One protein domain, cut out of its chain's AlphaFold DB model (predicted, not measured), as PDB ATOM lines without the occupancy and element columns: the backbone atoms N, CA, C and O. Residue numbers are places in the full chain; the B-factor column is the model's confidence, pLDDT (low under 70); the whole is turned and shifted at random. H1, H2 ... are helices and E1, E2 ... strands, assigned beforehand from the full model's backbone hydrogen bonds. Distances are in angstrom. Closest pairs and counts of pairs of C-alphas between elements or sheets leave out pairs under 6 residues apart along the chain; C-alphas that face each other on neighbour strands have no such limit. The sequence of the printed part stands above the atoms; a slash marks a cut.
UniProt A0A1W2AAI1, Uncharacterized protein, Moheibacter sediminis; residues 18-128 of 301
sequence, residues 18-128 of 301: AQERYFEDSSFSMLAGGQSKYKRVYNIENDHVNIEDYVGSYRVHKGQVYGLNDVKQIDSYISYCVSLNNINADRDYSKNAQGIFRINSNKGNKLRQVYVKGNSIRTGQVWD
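Overview. This is residues 18 to 128 of the 301 residues of an uncharacterized protein of Moheibacter sediminis (UniProt A0A1W2AAI1). One twisted sheet of seven strands forms a wall, with the single helix H1 running across one of its faces and the other face bare of named helices. Two long loops, residues 25 to 37 and 83 to 97, lie on the helix's side of this wall. The printed part has 111 residues, with named elements in the order E1 E2 E3 E4 H1 E5 E6 E7; the strands lie side by side as E1 - E2 - E3 - E4 - E5 - E6 - E7, all antiparallel. The class is mostly strand, and the whole is compact and rounded, with a radius of gyration of the C-alphas of 13.4 A and spans of 34 by 34 by 27 A.

Along the chain. Find C-alpha 18 at (12.760, 24.100, -16.815); here E1 begins and runs to residue 24. After it look for E2, residues 38 to 44, E3, residues 48 to 55, 23.5 A long, and E4, residues 58 to 66, the longest strand by residues at 24.7 A. H1, residues 71 to 82, starts at C-alpha 71 at (2.865, 21.475, -22.927) and is 16.2 A long. Then come E5, residues 98 to 104, E6, residues 110 to 117, 21.8 A long, and E7, residues 120 to 126, ending at C-alpha 126 at (12.413, 25.704, -48.559).

Arrangement. Start at the edge strand E1: it forms a hairpin with E2, where N 22 and O 40 are 3.0 A apart, within hydrogen-bond range. E1 to E4 make a meander, each strand the antiparallel neighbour of the one before; look at N 41 and O 52, 2.8 A, for E2 and E3, and N 51 and O 63, 2.8 A, for E3 and E4. E4 and E5 are antiparallel at 172 degrees, with N 64 and O 100 at 2.9 A. E5 to E7 make a second meander, with N 101 and O 114 at 2.9 A and N 115 and O 122 at 2.8 A; E7 is the other edge strand. H1 is on the sheet at a height of 8.4 A, making two layers, a helix on one face of a sheet. It lies over E4 and, only just, over E3 and E5, with three of its C-alphas on each of these two; it runs across the strands, at 68 degrees to E4 on the local plane. The closest C-alphas of H1 and E6 are those of Cys 81 and Val 116, 6.9 A apart. In H1 every O i to N i+4 pair is within hydrogen-bond range.

Size, cuts and confidence. The two C-alphas farthest apart are those of Gly 34 and Gly 124, at 35.6 A. The printed part has no cut. The links E1 to E2 and H1 to E5 are long, with 13 and 15 residues. Mean pLDDT of the printed part is 89.7; look for values under 70 at residues 84 to 91 and 93 to 94.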
ATOM      1  N   ALA A  18      13.445  25.369 -16.938       81.88
ATOM      2  CA  ALA A  18      12.760  24.100 -16.815       81.88
ATOM      3  C   ALA A  18      12.908  23.382 -18.158       81.88
ATOM      4  O   ALA A  18      12.367  23.815 -19.179       81.88
ATOM      5  N   GLN A  19      13.721  22.325 -18.153       91.12
ATOM      6  CA  GLN A  19      13.868  21.442 -19.293       91.12
ATOM      7  C   GLN A  19      13.027  20.195 -19.058       91.12
ATOM      8  O   GLN A  19      13.296  19.423 -18.138       91.12
ATOM      9  N   GLU A  20      12.064  19.967 -19.938       92.44
ATOM     10  CA  GLU A  20      11.248  18.757 -19.939       92.44
ATOM     11  C   GLU A  20      11.600  17.893 -21.150       92.44
ATOM     12  O   GLU A  20      11.984  18.389 -22.214       92.44
ATOM     13  N   ARG A  21      11.533  16.571 -20.980       93.00
ATOM     14  CA  ARG A  21      11.904  15.603 -22.017       93.00
ATOM     15  C   ARG A  21      10.853  14.512 -22.099       93.00
ATOM     16  O   ARG A  21      10.560  13.872 -21.093       93.00
ATOM     17  N   TYR A  22      10.382  14.257 -23.312       93.25
ATOM     18  CA  TYR A  22       9.392  13.229 -23.604       93.25
ATOM     19  C   TYR A  22       9.900  12.309 -24.711       93.25
ATOM     20  O   TYR A  22      10.619  12.732 -25.621       93.25
ATOM     21  N   PHE A  23       9.562  11.029 -24.594       93.12
ATOM     22  CA  PHE A  23       9.797  10.032 -25.630       93.12
ATOM     23  C   PHE A  23       8.500   9.835 -26.399       93.12
ATOM     24  O   PHE A  23       7.444   9.707 -25.789       93.12
ATOM     25  N   GLU A  24       8.593   9.799 -27.720       91.56
ATOM     26  CA  GLU A  24       7.436   9.828 -28.614       91.56
ATOM     27  C   GLU A  24       7.429   8.616 -29.557       91.56
ATOM     28  O   GLU A  24       8.400   7.848 -29.661       91.56
ATOM     29  N   ASP A  25       6.322   8.451 -30.267       89.44
ATOM     30  CA  ASP A  25       6.224   7.621 -31.461       89.44
ATOM     31  C   ASP A  25       7.014   8.212 -32.650       89.44
ATOM     32  O   ASP A  25       7.641   9.271 -32.576       89.44
ATOM     33  N   SER A  26       7.009   7.512 -33.787       86.50
ATOM     34  CA  SER A  26       7.754   7.934 -34.979       86.50
ATOM     35  C   SER A  26       7.234   9.198 -35.661       86.50
ATOM     36  O   SER A  26       7.932   9.750 -36.511       86.50
ATOM     37  N   SER A  27       6.020   9.631 -35.331       84.44
ATOM     38  CA  SER A  27       5.375  10.822 -35.886       84.44
ATOM     39  C   SER A  27       5.427  12.022 -34.942       84.44
ATOM     40  O   SER A  27       5.005  13.102 -35.348       84.44
ATOM     41  N   PHE A  28       5.961  11.861 -33.724       88.06
ATOM     42  CA  PHE A  28       5.884  12.861 -32.655       88.06
ATOM     43  C   PHE A  28       4.439  13.289 -32.357       88.06
ATOM     44  O   PHE A  28       4.158  14.471 -32.133       88.06
ATOM     45  N   SER A  29       3.520  12.323 -32.428       83.94
ATOM     46  CA  SER A  29       2.088  12.525 -32.199       83.94
ATOM     47  C   SER A  29       1.592  11.951 -30.880       83.94
ATOM     48  O   SER A  29       0.540  12.375 -30.400       83.94
ATOM     49  N   MET A  30       2.297  10.967 -30.322       86.38
ATOM     50  CA  MET A  30       1.898  10.276 -29.100       86.38
ATOM     51  C   MET A  30       3.108   9.909 -28.252       86.38
ATOM     52  O   MET A  30       4.091   9.371 -28.767       86.38
ATOM     53  N   LEU A  31       2.954  10.078 -26.936       89.50
ATOM     54  CA  LEU A  31       3.932   9.638 -25.949       89.50
ATOM     55  C   LEU A  31       4.185   8.135 -26.086       89.50
ATOM     56  O   LEU A  31       3.260   7.318 -26.058       89.50
ATOM     57  N   ALA A  32       5.455   7.758 -26.169       88.25
ATOM     58  CA  ALA A  32       5.863   6.372 -26.075       88.25
ATOM     59  C   ALA A  32       5.689   5.880 -24.632       88.25
ATOM     60  O   ALA A  32       6.076   6.551 -23.675       88.25
ATOM     61  N   GLY A  33       5.190   4.654 -24.460       89.12
ATOM     62  CA  GLY A  33       5.102   3.995 -23.147       89.12
ATOM     63  C   GLY A  33       6.460   3.629 -22.519       89.12
ATOM     64  O   GLY A  33       6.498   2.884 -21.545       89.12
ATOM     65  N   GLY A  34       7.575   4.098 -23.085       91.31
ATOM     66  CA  GLY A  34       8.940   3.790 -22.670       91.31
ATOM     67  C   GLY A  34       9.977   4.590 -23.461       91.31
ATOM     68  O   GLY A  34       9.637   5.508 -24.207       91.31
ATOM     69  N   GLN A  35      11.258   4.243 -23.307       92.81
ATOM     70  CA  GLN A  35      12.325   4.882 -24.081       92.81
ATOM     71  C   GLN A  35      12.147   4.615 -25.579       92.81
ATOM     72  O   GLN A  35      11.911   3.489 -26.011       92.81
ATOM     73  N   SER A  36      12.309   5.672 -26.366       93.75
ATOM     74  CA  SER A  36      12.191   5.662 -27.819       93.75
ATOM     75  C   SER A  36      13.381   6.397 -28.427       93.75
ATOM     76  O   SER A  36      13.990   7.263 -27.795       93.75
ATOM     77  N   LYS A  37      13.718   6.083 -29.682       94.81
ATOM     78  CA  LYS A  37      14.677   6.899 -30.442       94.81
ATOM     79  C   LYS A  37      14.095   8.264 -30.823       94.81
ATOM     80  O   LYS A  37      14.856   9.142 -31.208       94.81
ATOM     81  N   TYR A  38      12.776   8.425 -30.744       95.25
ATOM     82  CA  TYR A  38      12.086   9.684 -30.984       95.25
ATOM     83  C   TYR A  38      11.924  10.415 -29.655       95.25
ATOM     84  O   TYR A  38      11.386   9.863 -28.694       95.25
ATOM     85  N   LYS A  39      12.455  11.633 -29.579       96.19
ATOM     86  CA  LYS A  39      12.511  12.411 -28.339       96.19
ATOM     87  C   LYS A  39      12.234  13.878 -28.621       96.19
ATOM     88  O   LYS A  39      12.914  14.459 -29.465       96.19
ATOM     89  N   ARG A  40      11.317  14.477 -27.866       96.44
ATOM     90  CA  ARG A  40      11.064  15.921 -27.850       96.44
ATOM     91  C   ARG A  40      11.621  16.526 -26.565       96.44
ATOM     92  O   ARG A  40      11.485  15.957 -25.481       96.44
ATOM     93  N   VAL A  41      12.304  17.658 -26.698       96.62
ATOM     94  CA  VAL A  41      12.864  18.428 -25.584       96.62
ATOM     95  C   VAL A  41      12.238  19.813 -25.583       96.62
ATOM     96  O   VAL A  41      12.277  20.505 -26.600       96.62
ATOM     97  N   TYR A  42      11.716  20.212 -24.430       96.31
ATOM     98  CA  TYR A  42      11.185  21.541 -24.168       96.31
ATOM     99  C   TYR A  42      12.154  22.304 -23.281       96.31
ATOM    100  O   TYR A  42      12.576  21.779 -22.255       96.31
ATOM    101  N   ASN A  43      12.482  23.538 -23.647       95.62
ATOM    102  CA  ASN A  43      13.130  24.489 -22.751       95.62
ATOM    103  C   ASN A  43      12.180  25.674 -22.578       95.62
ATOM    104  O   ASN A  43      11.944  26.420 -23.531       95.62
ATOM    105  N   ILE A  44      11.593  25.783 -21.390       93.44
ATOM    106  CA  ILE A  44      10.587  26.795 -21.071       93.44
ATOM    107  C   ILE A  44      11.307  28.074 -20.639       93.44
ATOM    108  O   ILE A  44      12.082  28.063 -19.680       93.44
ATOM    109  N   GLU A  45      11.048  29.165 -21.354       93.44
ATOM    110  CA  GLU A  45      11.540  30.510 -21.057       93.44
ATOM    111  C   GLU A  45      10.371  31.427 -20.665       93.44
ATOM    112  O   GLU A  45       9.206  31.034 -20.713       93.44
ATOM    113  N   ASN A  46      10.676  32.653 -20.235       90.06
ATOM    114  CA  ASN A  46       9.671  33.559 -19.666       90.06
ATOM    115  C   ASN A  46       8.557  33.941 -20.656       90.06
ATOM    116  O   ASN A  46       7.425  34.179 -20.240       90.06
ATOM    117  N   ASP A  47       8.877  34.044 -21.945       93.81
ATOM    118  CA  ASP A  47       7.979  34.536 -22.994       93.81
ATOM    119  C   ASP A  47       7.749  33.531 -24.136       93.81
ATOM    120  O   ASP A  47       6.901  33.770 -25.004       93.81
ATOM    121  N   HIS A  48       8.474  32.408 -24.145       96.19
ATOM    122  CA  HIS A  48       8.359  31.380 -25.174       96.19
ATOM    123  C   HIS A  48       8.867  30.010 -24.720       96.19
ATOM    124  O   HIS A  48       9.550  29.865 -23.711       96.19
ATOM    125  N   VAL A  49       8.561  28.989 -25.518       96.38
ATOM    126  CA  VAL A  49       9.078  27.632 -25.348       96.38
ATOM    127  C   VAL A  49       9.920  27.254 -26.558       96.38
ATOM    128  O   VAL A  49       9.447  27.267 -27.697       96.38
ATOM    129  N   ASN A  50      11.181  26.905 -26.307       97.12
ATOM    130  CA  ASN A  50      12.075  26.332 -27.305       97.12
ATOM    131  C   ASN A  50      11.841  24.821 -27.387       97.12
ATOM    132  O   ASN A  50      11.924  24.123 -26.378       97.12
ATOM    133  N   ILE A  51      11.593  24.314 -28.591       97.06
ATOM    134  CA  ILE A  51      11.335  22.896 -28.854       97.06
ATOM    135  C   ILE A  51      12.441  22.327 -29.729       97.06
ATOM    136  O   ILE A  51      12.846  22.945 -30.718       97.06
ATOM    137  N   GLU A  52      12.893  21.123 -29.405       97.06
ATOM    138  CA  GLU A  52      13.797  20.351 -30.250       97.06
ATOM    139  C   GLU A  52      13.348  18.890 -30.352       97.06
ATOM    140  O   GLU A  52      13.213  18.204 -29.339       97.06
ATOM    141  N   ASP A  53      13.191  18.407 -31.586       96.31
ATOM    142  CA  ASP A  53      12.825  17.017 -31.873       96.31
ATOM    143  C   ASP A  53      14.035  16.247 -32.384       96.31
ATOM    144  O   ASP A  53      14.778  16.725 -33.247       96.31
ATOM    145  N   TYR A  54      14.202  15.028 -31.884       95.75
ATOM    146  CA  TYR A  54      15.337  14.161 -32.164       95.75
ATOM    147  C   TYR A  54      14.893  12.789 -32.659       95.75
ATOM    148  O   TYR A  54      14.014  12.171 -32.063       95.75
ATOM    149  N   VAL A  55      15.570  12.287 -33.693       94.69
ATOM    150  CA  VAL A  55      15.518  10.887 -34.134       94.69
ATOM    151  C   VAL A  55      16.902  10.280 -33.926       94.69
ATOM    152  O   VAL A  55      17.837  10.533 -34.686       94.69
ATOM    153  N   GLY A  56      17.058   9.499 -32.861       93.00
ATOM    154  CA  GLY A  56      18.366   9.067 -32.380       93.00
ATOM    155  C   GLY A  56      19.201  10.275 -31.947       93.00
ATOM    156  O   GLY A  56      18.808  11.017 -31.047       93.00
ATOM    157  N   SER A  57      20.349  10.480 -32.594       93.50
ATOM    158  CA  SER A  57      21.235  11.630 -32.366       93.50
ATOM    159  C   SER A  57      20.947  12.830 -33.278       93.50
ATOM    160  O   SER A  57      21.514  13.901 -33.064       93.50
ATOM    161  N   TYR A  58      20.078  12.686 -34.283       92.94
ATOM    162  CA  TYR A  58      19.819  13.735 -35.269       92.94
ATOM    163  C   TYR A  58      18.675  14.641 -34.828       92.94
ATOM    164  O   TYR A  58      17.576  14.164 -34.550       92.94
ATOM    165  N   ARG A  59      18.913  15.956 -34.808       95.56
ATOM    166  CA  ARG A  59      17.878  16.961 -34.537       95.56
ATOM    167  C   ARG A  59      17.062  17.239 -35.801       95.56
ATOM    168  O   ARG A  59      17.536  17.932 -36.706       95.56
ATOM    169  N   VAL A  60      15.839  16.723 -35.844       95.00
ATOM    170  CA  VAL A  60      14.942  16.823 -37.004       95.00
ATOM    171  C   VAL A  60      14.089  18.082 -36.981       95.00
ATOM    172  O   VAL A  60      13.879  18.663 -38.036       95.00
ATOM    173  N   HIS A  61      13.683  18.586 -35.812       94.88
ATOM    174  CA  HIS A  61      12.976  19.869 -35.716       94.88
ATOM    175  C   HIS A  61      13.601  20.781 -34.667       94.88
ATOM    176  O   HIS A  61      14.136  20.330 -33.654       94.88
ATOM    177  N   LYS A  62      13.498  22.086 -34.916       96.94
ATOM    178  CA  LYS A  62      13.738  23.134 -33.927       96.94
ATOM    179  C   LYS A  62      12.636  24.181 -34.027       96.94
ATOM    180  O   LYS A  62      12.400  24.705 -35.114       96.94
ATOM    181  N   GLY A  63      11.987  24.485 -32.913       96.50
ATOM    182  CA  GLY A  63      10.846  25.389 -32.846       96.50
ATOM    183  C   GLY A  63      10.964  26.416 -31.728       96.50
ATOM    184  O   GLY A  63      11.642  26.176 -30.734       96.50
ATOM    185  N   GLN A  64      10.278  27.539 -31.895       97.81
ATOM    186  CA  GLN A  64       9.969  28.498 -30.835       97.81
ATOM    187  C   GLN A  64       8.465  28.728 -30.846       97.81
ATOM    188  O   GLN A  64       7.918  28.995 -31.916       97.81
ATOM    189  N   VAL A  65       7.810  28.608 -29.693       96.94
ATOM    190  CA  VAL A  65       6.366  28.826 -29.539       96.94
ATOM    191  C   VAL A  65       6.123  29.920 -28.511       96.94
ATOM    192  O   VAL A  65       6.626  29.840 -27.397       96.94
ATOM    193  N   TYR A  66       5.335  30.921 -28.887       96.75
ATOM    194  CA  TYR A  66       4.973  32.070 -28.063       96.75
ATOM    195  C   TYR A  66       3.483  32.029 -27.734       96.75
ATOM    196  O   TYR A  66       2.673  31.603 -28.562       96.75
ATOM    197  N   GLY A  67       3.116  32.537 -26.555       94.75
ATOM    198  CA  GLY A  67       1.718  32.705 -26.143       94.75
ATOM    199  C   GLY A  67       1.019  31.430 -25.660       94.75
ATOM    200  O   GLY A  67      -0.188  31.468 -25.434       94.75
ATOM    201  N   LEU A  68       1.751  30.325 -25.491       93.19
ATOM    202  CA  LEU A  68       1.268  29.066 -24.920       93.19
ATOM    203  C   LEU A  68       2.234  28.605 -23.827       93.19
ATOM    204  O   LEU A  68       3.442  28.601 -24.048       93.19
ATOM    205  N   ASN A  69       1.690  28.176 -22.685       89.12
ATOM    206  CA  ASN A  69       2.474  27.741 -21.519       89.12
ATOM    207  C   ASN A  69       2.156  26.298 -21.087       89.12
ATOM    208  O   ASN A  69       2.838  25.750 -20.227       89.12
ATOM    209  N   ASP A  70       1.112  25.686 -21.651       91.25
ATOM    210  CA  ASP A  70       0.744  24.294 -21.391       91.25
ATOM    211  C   ASP A  70       1.367  23.383 -22.455       91.25
ATOM    212  O   ASP A  70       1.147  23.575 -23.654       91.25
ATOM    213  N   VAL A  71       2.130  22.376 -22.025       91.00
ATOM    214  CA  VAL A  71       2.865  21.475 -22.927       91.00
ATOM    215  C   VAL A  71       1.931  20.738 -23.887       91.00
ATOM    216  O   VAL A  71       2.248  20.622 -25.066       91.00
ATOM    217  N   LYS A  72       0.733  20.323 -23.448       89.19
ATOM    218  CA  LYS A  72      -0.224  19.625 -24.327       89.19
ATOM    219  C   LYS A  72      -0.784  20.547 -25.413       89.19
ATOM    220  O   LYS A  72      -0.995  20.114 -26.551       89.19
ATOM    221  N   GLN A  73      -1.032  21.816 -25.082       90.50
ATOM    222  CA  GLN A  73      -1.411  22.836 -26.064       90.50
ATOM    223  C   GLN A  73      -0.272  23.106 -27.050       90.50
ATOM    224  O   GLN A  73      -0.522  23.185 -28.254       90.50
ATOM    225  N   ILE A  74       0.968  23.192 -26.562       92.44
ATOM    226  CA  ILE A  74       2.163  23.371 -27.394       92.44
ATOM    227  C   ILE A  74       2.334  22.187 -28.354       92.44
ATOM    228  O   ILE A  74       2.503  22.410 -29.548       92.44
ATOM    229  N   ASP A  75       2.208  20.946 -27.880       90.25
ATOM    230  CA  ASP A  75       2.257  19.734 -28.708       90.25
ATOM    231  C   ASP A  75       1.230  19.764 -29.840       90.25
ATOM    232  O   ASP A  75       1.548  19.560 -31.017       90.25
ATOM    233  N   SER A  76      -0.014  20.084 -29.482       87.44
ATOM    234  CA  SER A  76      -1.113  20.201 -30.438       87.44
ATOM    235  C   SER A  76      -0.836  21.297 -31.473       87.44
ATOM    236  O   SER A  76      -1.109  21.118 -32.663       87.44
ATOM    237  N   TYR A  77      -0.264  22.421 -31.035       90.38
ATOM    238  CA  TYR A  77       0.120  23.535 -31.895       90.38
ATOM    239  C   TYR A  77       1.283  23.173 -32.833       90.38
ATOM    240  O   TYR A  77       1.204  23.459 -34.026       90.38
ATOM    241  N   ILE A  78       2.320  22.477 -32.357       90.44
ATOM    242  CA  ILE A  78       3.437  21.992 -33.190       90.44
ATOM    243  C   ILE A  78       2.920  21.040 -34.272       90.44
ATOM    244  O   ILE A  78       3.240  21.220 -35.449       90.44
ATOM    245  N   SER A  79       2.095  20.058 -33.893       86.31
ATOM    246  CA  SER A  79       1.504  19.099 -34.838       86.31
ATOM    247  C   SER A  79       0.695  19.793 -35.936       86.31
ATOM    248  O   SER A  79       0.750  19.390 -37.100       86.31
ATOM    249  N   TYR A  80      -0.029  20.862 -35.594       85.50
ATOM    250  CA  TYR A  80      -0.717  21.705 -36.571       85.50
ATOM    251  C   TYR A  80       0.266  22.429 -37.504       85.50
ATOM    252  O   TYR A  80       0.118  22.365 -38.720       85.50
ATOM    253  N   CYS A  81       1.297  23.070 -36.949       87.06
ATOM    254  CA  CYS A  81       2.232  23.901 -37.710       87.06
ATOM    255  C   CYS A  81       3.148  23.103 -38.652       87.06
ATOM    256  O   CYS A  81       3.541  23.596 -39.712       87.06
ATOM    257  N   VAL A  82       3.549  21.891 -38.254       84.69
ATOM    258  CA  VAL A  82       4.539  21.082 -38.986       84.69
ATOM    259  C   VAL A  82       3.874  20.152 -40.009       84.69
ATOM    260  O   VAL A  82       4.461  19.888 -41.066       84.69
ATOM    261  N   SER A  83       2.637  19.711 -39.758       80.31
ATOM    262  CA  SER A  83       1.873  18.874 -40.686       80.31
ATOM    263  C   SER A  83       1.280  19.700 -41.830       80.31
ATOM    264  O   SER A  83       0.361  20.491 -41.637       80.31
ATOM    265  N   LEU A  84       1.753  19.464 -43.058       64.69
ATOM    266  CA  LEU A  84       1.217  20.104 -44.270       64.69
ATOM    267  C   LEU A  84      -0.268  19.787 -44.532       64.69
ATOM    268  O   LEU A  84      -0.927  20.525 -45.257       64.69
ATOM    269  N   ASN A  85      -0.799  18.714 -43.938       61.81
ATOM    270  CA  ASN A  85      -2.149  18.217 -44.215       61.81
ATOM    271  C   ASN A  85      -3.223  18.775 -43.263       61.81
ATOM    272  O   ASN A  85      -4.407  18.517 -43.465       61.81
ATOM    273  N   ASN A  86      -2.843  19.540 -42.235       63.56
ATOM    274  CA  ASN A  86      -3.758  19.964 -41.167       63.56
ATOM    275  C   ASN A  86      -4.403  21.345 -41.382       63.56
ATOM    276  O   ASN A  86      -4.904  21.937 -40.428       63.56
ATOM    277  N   ILE A  87      -4.464  21.843 -42.623       57.88
ATOM    278  CA  ILE A  87      -5.041  23.164 -42.958       57.88
ATOM    279  C   ILE A  87      -6.508  23.297 -42.488       57.88
ATOM    280  O   ILE A  87      -6.962  24.400 -42.202       57.88
ATOM    281  N   ASN A  88      -7.226  22.179 -42.321       58.81
ATOM    282  CA  ASN A  88      -8.638  22.153 -41.918       58.81
ATOM    283  C   ASN A  88      -8.881  21.896 -40.418       58.81
ATOM    284  O   ASN A  88     -10.029  21.710 -40.015       58.81
ATOM    285  N   ALA A  89      -7.842  21.828 -39.581       62.97
ATOM    286  CA  ALA A  89      -8.035  21.642 -38.146       62.97
ATOM    287  C   ALA A  89      -8.459  22.973 -37.495       62.97
ATOM    288  O   ALA A  89      -7.613  23.754 -37.067       62.97
ATOM    289  N   ASP A  90      -9.766  23.228 -37.427       56.88
ATOM    290  CA  ASP A  90     -10.325  24.369 -36.697       56.88
ATOM    291  C   ASP A  90     -10.066  24.209 -35.195       56.88
ATOM    292  O   ASP A  90     -10.476  23.216 -34.581       56.88
ATOM    293  N   ARG A  91      -9.295  25.129 -34.612       65.25
ATOM    294  CA  ARG A  91      -8.863  25.045 -33.216       65.25
ATOM    295  C   ARG A  91      -8.634  26.443 -32.639       65.25
ATOM    296  O   ARG A  91      -7.688  27.137 -32.998       65.25
ATOM    297  N   ASP A  92      -9.469  26.821 -31.674       71.81
ATOM    298  CA  ASP A  92      -9.466  28.141 -31.024       71.81
ATOM    299  C   ASP A  92      -8.163  28.509 -30.287       71.81
ATOM    300  O   ASP A  92      -7.872  29.692 -30.107       71.81
ATOM    301  N   TYR A  93      -7.357  27.526 -29.874       67.88
ATOM    302  CA  TYR A  93      -6.136  27.765 -29.092       67.88
ATOM    303  C   TYR A  93      -4.993  28.414 -29.887       67.88
ATOM    304  O   TYR A  93      -4.014  28.860 -29.293       67.88
ATOM    305  N   SER A  94      -5.097  28.511 -31.214       68.38
ATOM    306  CA  SER A  94      -4.056  29.119 -32.048       68.38
ATOM    307  C   SER A  94      -4.111  30.646 -32.077       68.38
ATOM    308  O   SER A  94      -3.098  31.254 -32.405       68.38
ATOM    309  N   LYS A  95      -5.244  31.294 -31.750       79.94
ATOM    310  CA  LYS A  95      -5.509  32.700 -32.140       79.94
ATOM    311  C   LYS A  95      -4.417  33.690 -31.719       79.94
ATOM    312  O   LYS A  95      -4.105  34.597 -32.487       79.94
ATOM    313  N   ASN A  96      -3.817  33.485 -30.547       88.75
ATOM    314  CA  ASN A  96      -2.733  34.327 -30.028       88.75
ATOM    315  C   ASN A  96      -1.353  33.659 -30.085       88.75
ATOM    316  O   ASN A  96      -0.349  34.318 -29.814       88.75
ATOM    317  N   ALA A  97      -1.297  32.374 -30.436       94.06
ATOM    318  CA  ALA A  97      -0.055  31.631 -30.515       94.06
ATOM    319  C   ALA A  97       0.760  32.079 -31.734       94.06
ATOM    320  O   ALA A  97       0.222  32.396 -32.804       94.06
ATOM    321  N   GLN A  98       2.079  32.108 -31.560       96.31
ATOM    322  CA  GLN A  98       3.024  32.354 -32.646       96.31
ATOM    323  C   GLN A  98       4.099  31.280 -32.630       96.31
ATOM    324  O   GLN A  98       4.447  30.751 -31.578       96.31
ATOM    325  N   GLY A  99       4.595  30.917 -33.805       96.00
ATOM    326  CA  GLY A  99       5.549  29.834 -33.962       96.00
ATOM    327  C   GLY A  99       6.606  30.139 -35.010       96.00
ATOM    328  O   GLY A  99       6.289  30.665 -36.075       96.00
ATOM    329  N   ILE A 100       7.853  29.771 -34.736       97.19
ATOM    330  CA  ILE A 100       8.930  29.750 -35.730       97.19
ATOM    331  C   ILE A 100       9.514  28.350 -35.723       97.19
ATOM    332  O   ILE A 100      10.088  27.932 -34.721       97.19
ATOM    333  N   PHE A 101       9.398  27.629 -36.834       96.69
ATOM    334  CA  PHE A 101       9.853  26.244 -36.918       96.69
ATOM    335  C   PHE A 101      10.836  26.062 -38.064       96.69
ATOM    336  O   PHE A 101      10.604  26.519 -39.184       96.69
ATOM    337  N   ARG A 102      11.933  25.361 -37.781       97.12
ATOM    338  CA  ARG A 102      12.892  24.850 -38.758       97.12
ATOM    339  C   ARG A 102      12.817  23.335 -38.761       97.12
ATOM    340  O   ARG A 102      12.982  22.696 -37.722       97.12
ATOM    341  N   ILE A 103      12.568  22.791 -39.939       95.50
ATOM    342  CA  ILE A 103      12.387  21.370 -40.195       95.50
ATOM    343  C   ILE A 103      13.596  20.896 -40.989       95.50
ATOM    344  O   ILE A 103      13.942  21.491 -42.013       95.50
ATOM    345  N   ASN A 104      14.215  19.828 -40.507       95.06
ATOM    346  CA  ASN A 104      15.350  19.165 -41.118       95.06
ATOM    347  C   ASN A 104      14.980  17.722 -41.483       95.06
ATOM    348  O   ASN A 104      14.066  17.129 -40.912       95.06
ATOM    349  N   SER A 105      15.725  17.132 -42.410       91.44
ATOM    350  CA  SER A 105      15.628  15.709 -42.711       91.44
ATOM    351  C   SER A 105      16.151  14.869 -41.544       91.44
ATOM    352  O   SER A 105      16.847  15.356 -40.650       91.44
ATOM    353  N   ASN A 106      15.900  13.562 -41.591       87.44
ATOM    354  CA  ASN A 106      16.511  12.597 -40.670       87.44
ATOM    355  C   ASN A 106      18.051  12.519 -40.777       87.44
ATOM    356  O   ASN A 106      18.675  11.879 -39.937       87.44
ATOM    357  N   LYS A 107      18.654  13.176 -41.778       88.69
ATOM    358  CA  LYS A 107      20.107  13.350 -41.943       88.69
ATOM    359  C   LYS A 107      20.602  14.722 -41.462       88.69
ATOM    360  O   LYS A 107      21.791  14.998 -41.541       88.69
ATOM    361  N   GLY A 108      19.706  15.586 -40.976       89.19
ATOM    362  CA  GLY A 108      20.030  16.927 -40.482       89.19
ATOM    363  C   GLY A 108      20.066  18.030 -41.547       89.19
ATOM    364  O   GLY A 108      20.317  19.182 -41.198       89.19
ATOM    365  N   ASN A 109      19.779  17.723 -42.817       93.00
ATOM    366  CA  ASN A 109      19.712  18.736 -43.878       93.00
ATOM    367  C   ASN A 109      18.491  19.630 -43.672       93.00
ATOM    368  O   ASN A 109      17.424  19.123 -43.335       93.00
ATOM    369  N   LYS A 110      18.613  20.936 -43.914       96.31
ATOM    370  CA  LYS A 110      17.466  21.854 -43.857       96.31
ATOM    371  C   LYS A 110      16.450  21.463 -44.928       96.31
ATOM    372  O   LYS A 110      16.839  21.205 -46.057       96.31
ATOM    373  N   LEU A 111      15.168  21.444 -44.578       95.31
ATOM    374  CA  LEU A 111      14.074  21.185 -45.521       95.31
ATOM    375  C   LEU A 111      13.168  22.400 -45.658       95.31
ATOM    376  O   LEU A 111      12.852  22.833 -46.764       95.31
ATOM    377  N   ARG A 112      12.749  22.979 -44.528       96.12
ATOM    378  CA  ARG A 112      11.795  24.091 -44.530       96.12
ATOM    379  C   ARG A 112      11.888  24.942 -43.274       96.12
ATOM    380  O   ARG A 112      12.150  24.440 -42.184       96.12
ATOM    381  N   GLN A 113      11.595  26.227 -43.426       96.88
ATOM    382  CA  GLN A 113      11.324  27.146 -42.333       96.88
ATOM    383  C   GLN A 113       9.907  27.704 -42.464       96.88
ATOM    384  O   GLN A 113       9.523  28.171 -43.537       96.88
ATOM    385  N   VAL A 114       9.139  27.677 -41.379       95.94
ATOM    386  CA  VAL A 114       7.780  28.234 -41.326       95.94
ATOM    387  C   VAL A 114       7.623  29.205 -40.163       95.94
ATOM    388  O   VAL A 114       8.231  29.041 -39.104       95.94
ATOM    389  N   TYR A 115       6.783  30.205 -40.388       95.69
ATOM    390  CA  TYR A 115       6.331  31.194 -39.427       95.69
ATOM    391  C   TYR A 115       4.823  31.052 -39.289       95.69
ATOM    392  O   TYR A 115       4.110  31.027 -40.291       95.69
ATOM    393  N   VAL A 116       4.340  30.964 -38.061       93.38
ATOM    394  CA  VAL A 116       2.921  30.781 -37.766       93.38
ATOM    395  C   VAL A 116       2.473  31.877 -36.816       93.38
ATOM    396  O   VAL A 116       3.176  32.194 -35.860       93.38
ATOM    397  N   LYS A 117       1.322  32.483 -37.095       93.00
ATOM    398  CA  LYS A 117       0.669  33.464 -36.226       93.00
ATOM    399  C   LYS A 117      -0.836  33.291 -36.351       93.00
ATOM    400  O   LYS A 117      -1.397  33.562 -37.417       93.00
ATOM    401  N   GLY A 118      -1.496  32.856 -35.282       87.88
ATOM    402  CA  GLY A 118      -2.907  32.497 -35.385       87.88
ATOM    403  C   GLY A 118      -3.103  31.331 -36.354       87.88
ATOM    404  O   GLY A 118      -2.381  30.338 -36.318       87.88
ATOM    405  N   ASN A 119      -4.034  31.516 -37.291       84.56
ATOM    406  CA  ASN A 119      -4.303  30.579 -38.387       84.56
ATOM    407  C   ASN A 119      -3.498  30.891 -39.662       84.56
ATOM    408  O   ASN A 119      -3.744  30.305 -40.713       84.56
ATOM    409  N   SER A 120      -2.573  31.856 -39.612       87.75
ATOM    410  CA  SER A 120      -1.738  32.209 -40.758       87.75
ATOM    411  C   SER A 120      -0.412  31.466 -40.686       87.75
ATOM    412  O   SER A 120       0.347  31.639 -39.732       87.75
ATOM    413  N   ILE A 121      -0.122  30.675 -41.717       91.38
ATOM    414  CA  ILE A 121       1.165  30.004 -41.907       91.38
ATOM    415  C   ILE A 121       1.862  30.647 -43.105       91.38
ATOM    416  O   ILE A 121       1.300  30.726 -44.198       91.38
ATOM    417  N   ARG A 122       3.105  31.087 -42.906       94.69
ATOM    418  CA  ARG A 122       3.996  31.577 -43.959       94.69
ATOM    419  C   ARG A 122       5.255  30.730 -44.022       94.69
ATOM    420  O   ARG A 122       5.886  30.450 -43.009       94.69
ATOM    421  N   THR A 123       5.646  30.347 -45.224       96.06
ATOM    422  CA  THR A 123       6.893  29.636 -45.493       96.06
ATOM    423  C   THR A 123       8.004  30.651 -45.717       96.06
ATOM    424  O   THR A 123       7.950  31.450 -46.650       96.06
ATOM    425  N   GLY A 124       9.002  30.634 -44.837       96.75
ATOM    426  CA  GLY A 124      10.174  31.496 -44.946       96.75
ATOM    427  C   GLY A 124      11.080  31.076 -46.088       96.75
ATOM    428  O   GLY A 124      11.374  31.867 -46.975       96.75
ATOM    429  N   GLN A 125      11.494  29.813 -46.056       98.06
ATOM    430  CA  GLN A 125      12.377  29.226 -47.053       98.06
ATOM    431  C   GLN A 125      12.121  27.718 -47.146       98.06
ATOM    432  O   GLN A 125      11.736  27.088 -46.153       98.06
ATOM    433  N   VAL A 126      12.335  27.151 -48.331       97.19
ATOM    434  CA  VAL A 126      12.413  25.704 -48.559       97.19
ATOM    435  C   VAL A 126      13.714  25.383 -49.281       97.19
ATOM    436  O   VAL A 126      14.192  26.179 -50.093       97.19
ATOM    437  N   TRP A 127      14.278  24.224 -48.968       97.75
ATOM    438  CA  TRP A 127      15.521  23.740 -49.556       97.75
ATOM    439  C   TRP A 127      15.269  22.415 -50.284       97.75
ATOM    440  O   TRP A 127      14.393  21.650 -49.872       97.75
ATOM    441  N   ASP A 128      16.003  22.156 -51.368       95.75
ATOM    442  CA  ASP A 128      16.050  20.819 -51.981       95.75
ATOM    443  C   ASP A 128      16.977  19.863 -51.215       95.75
ATOM    444  O   ASP A 128      17.528  20.199 -50.163       95.75
TER     445      ASP A 128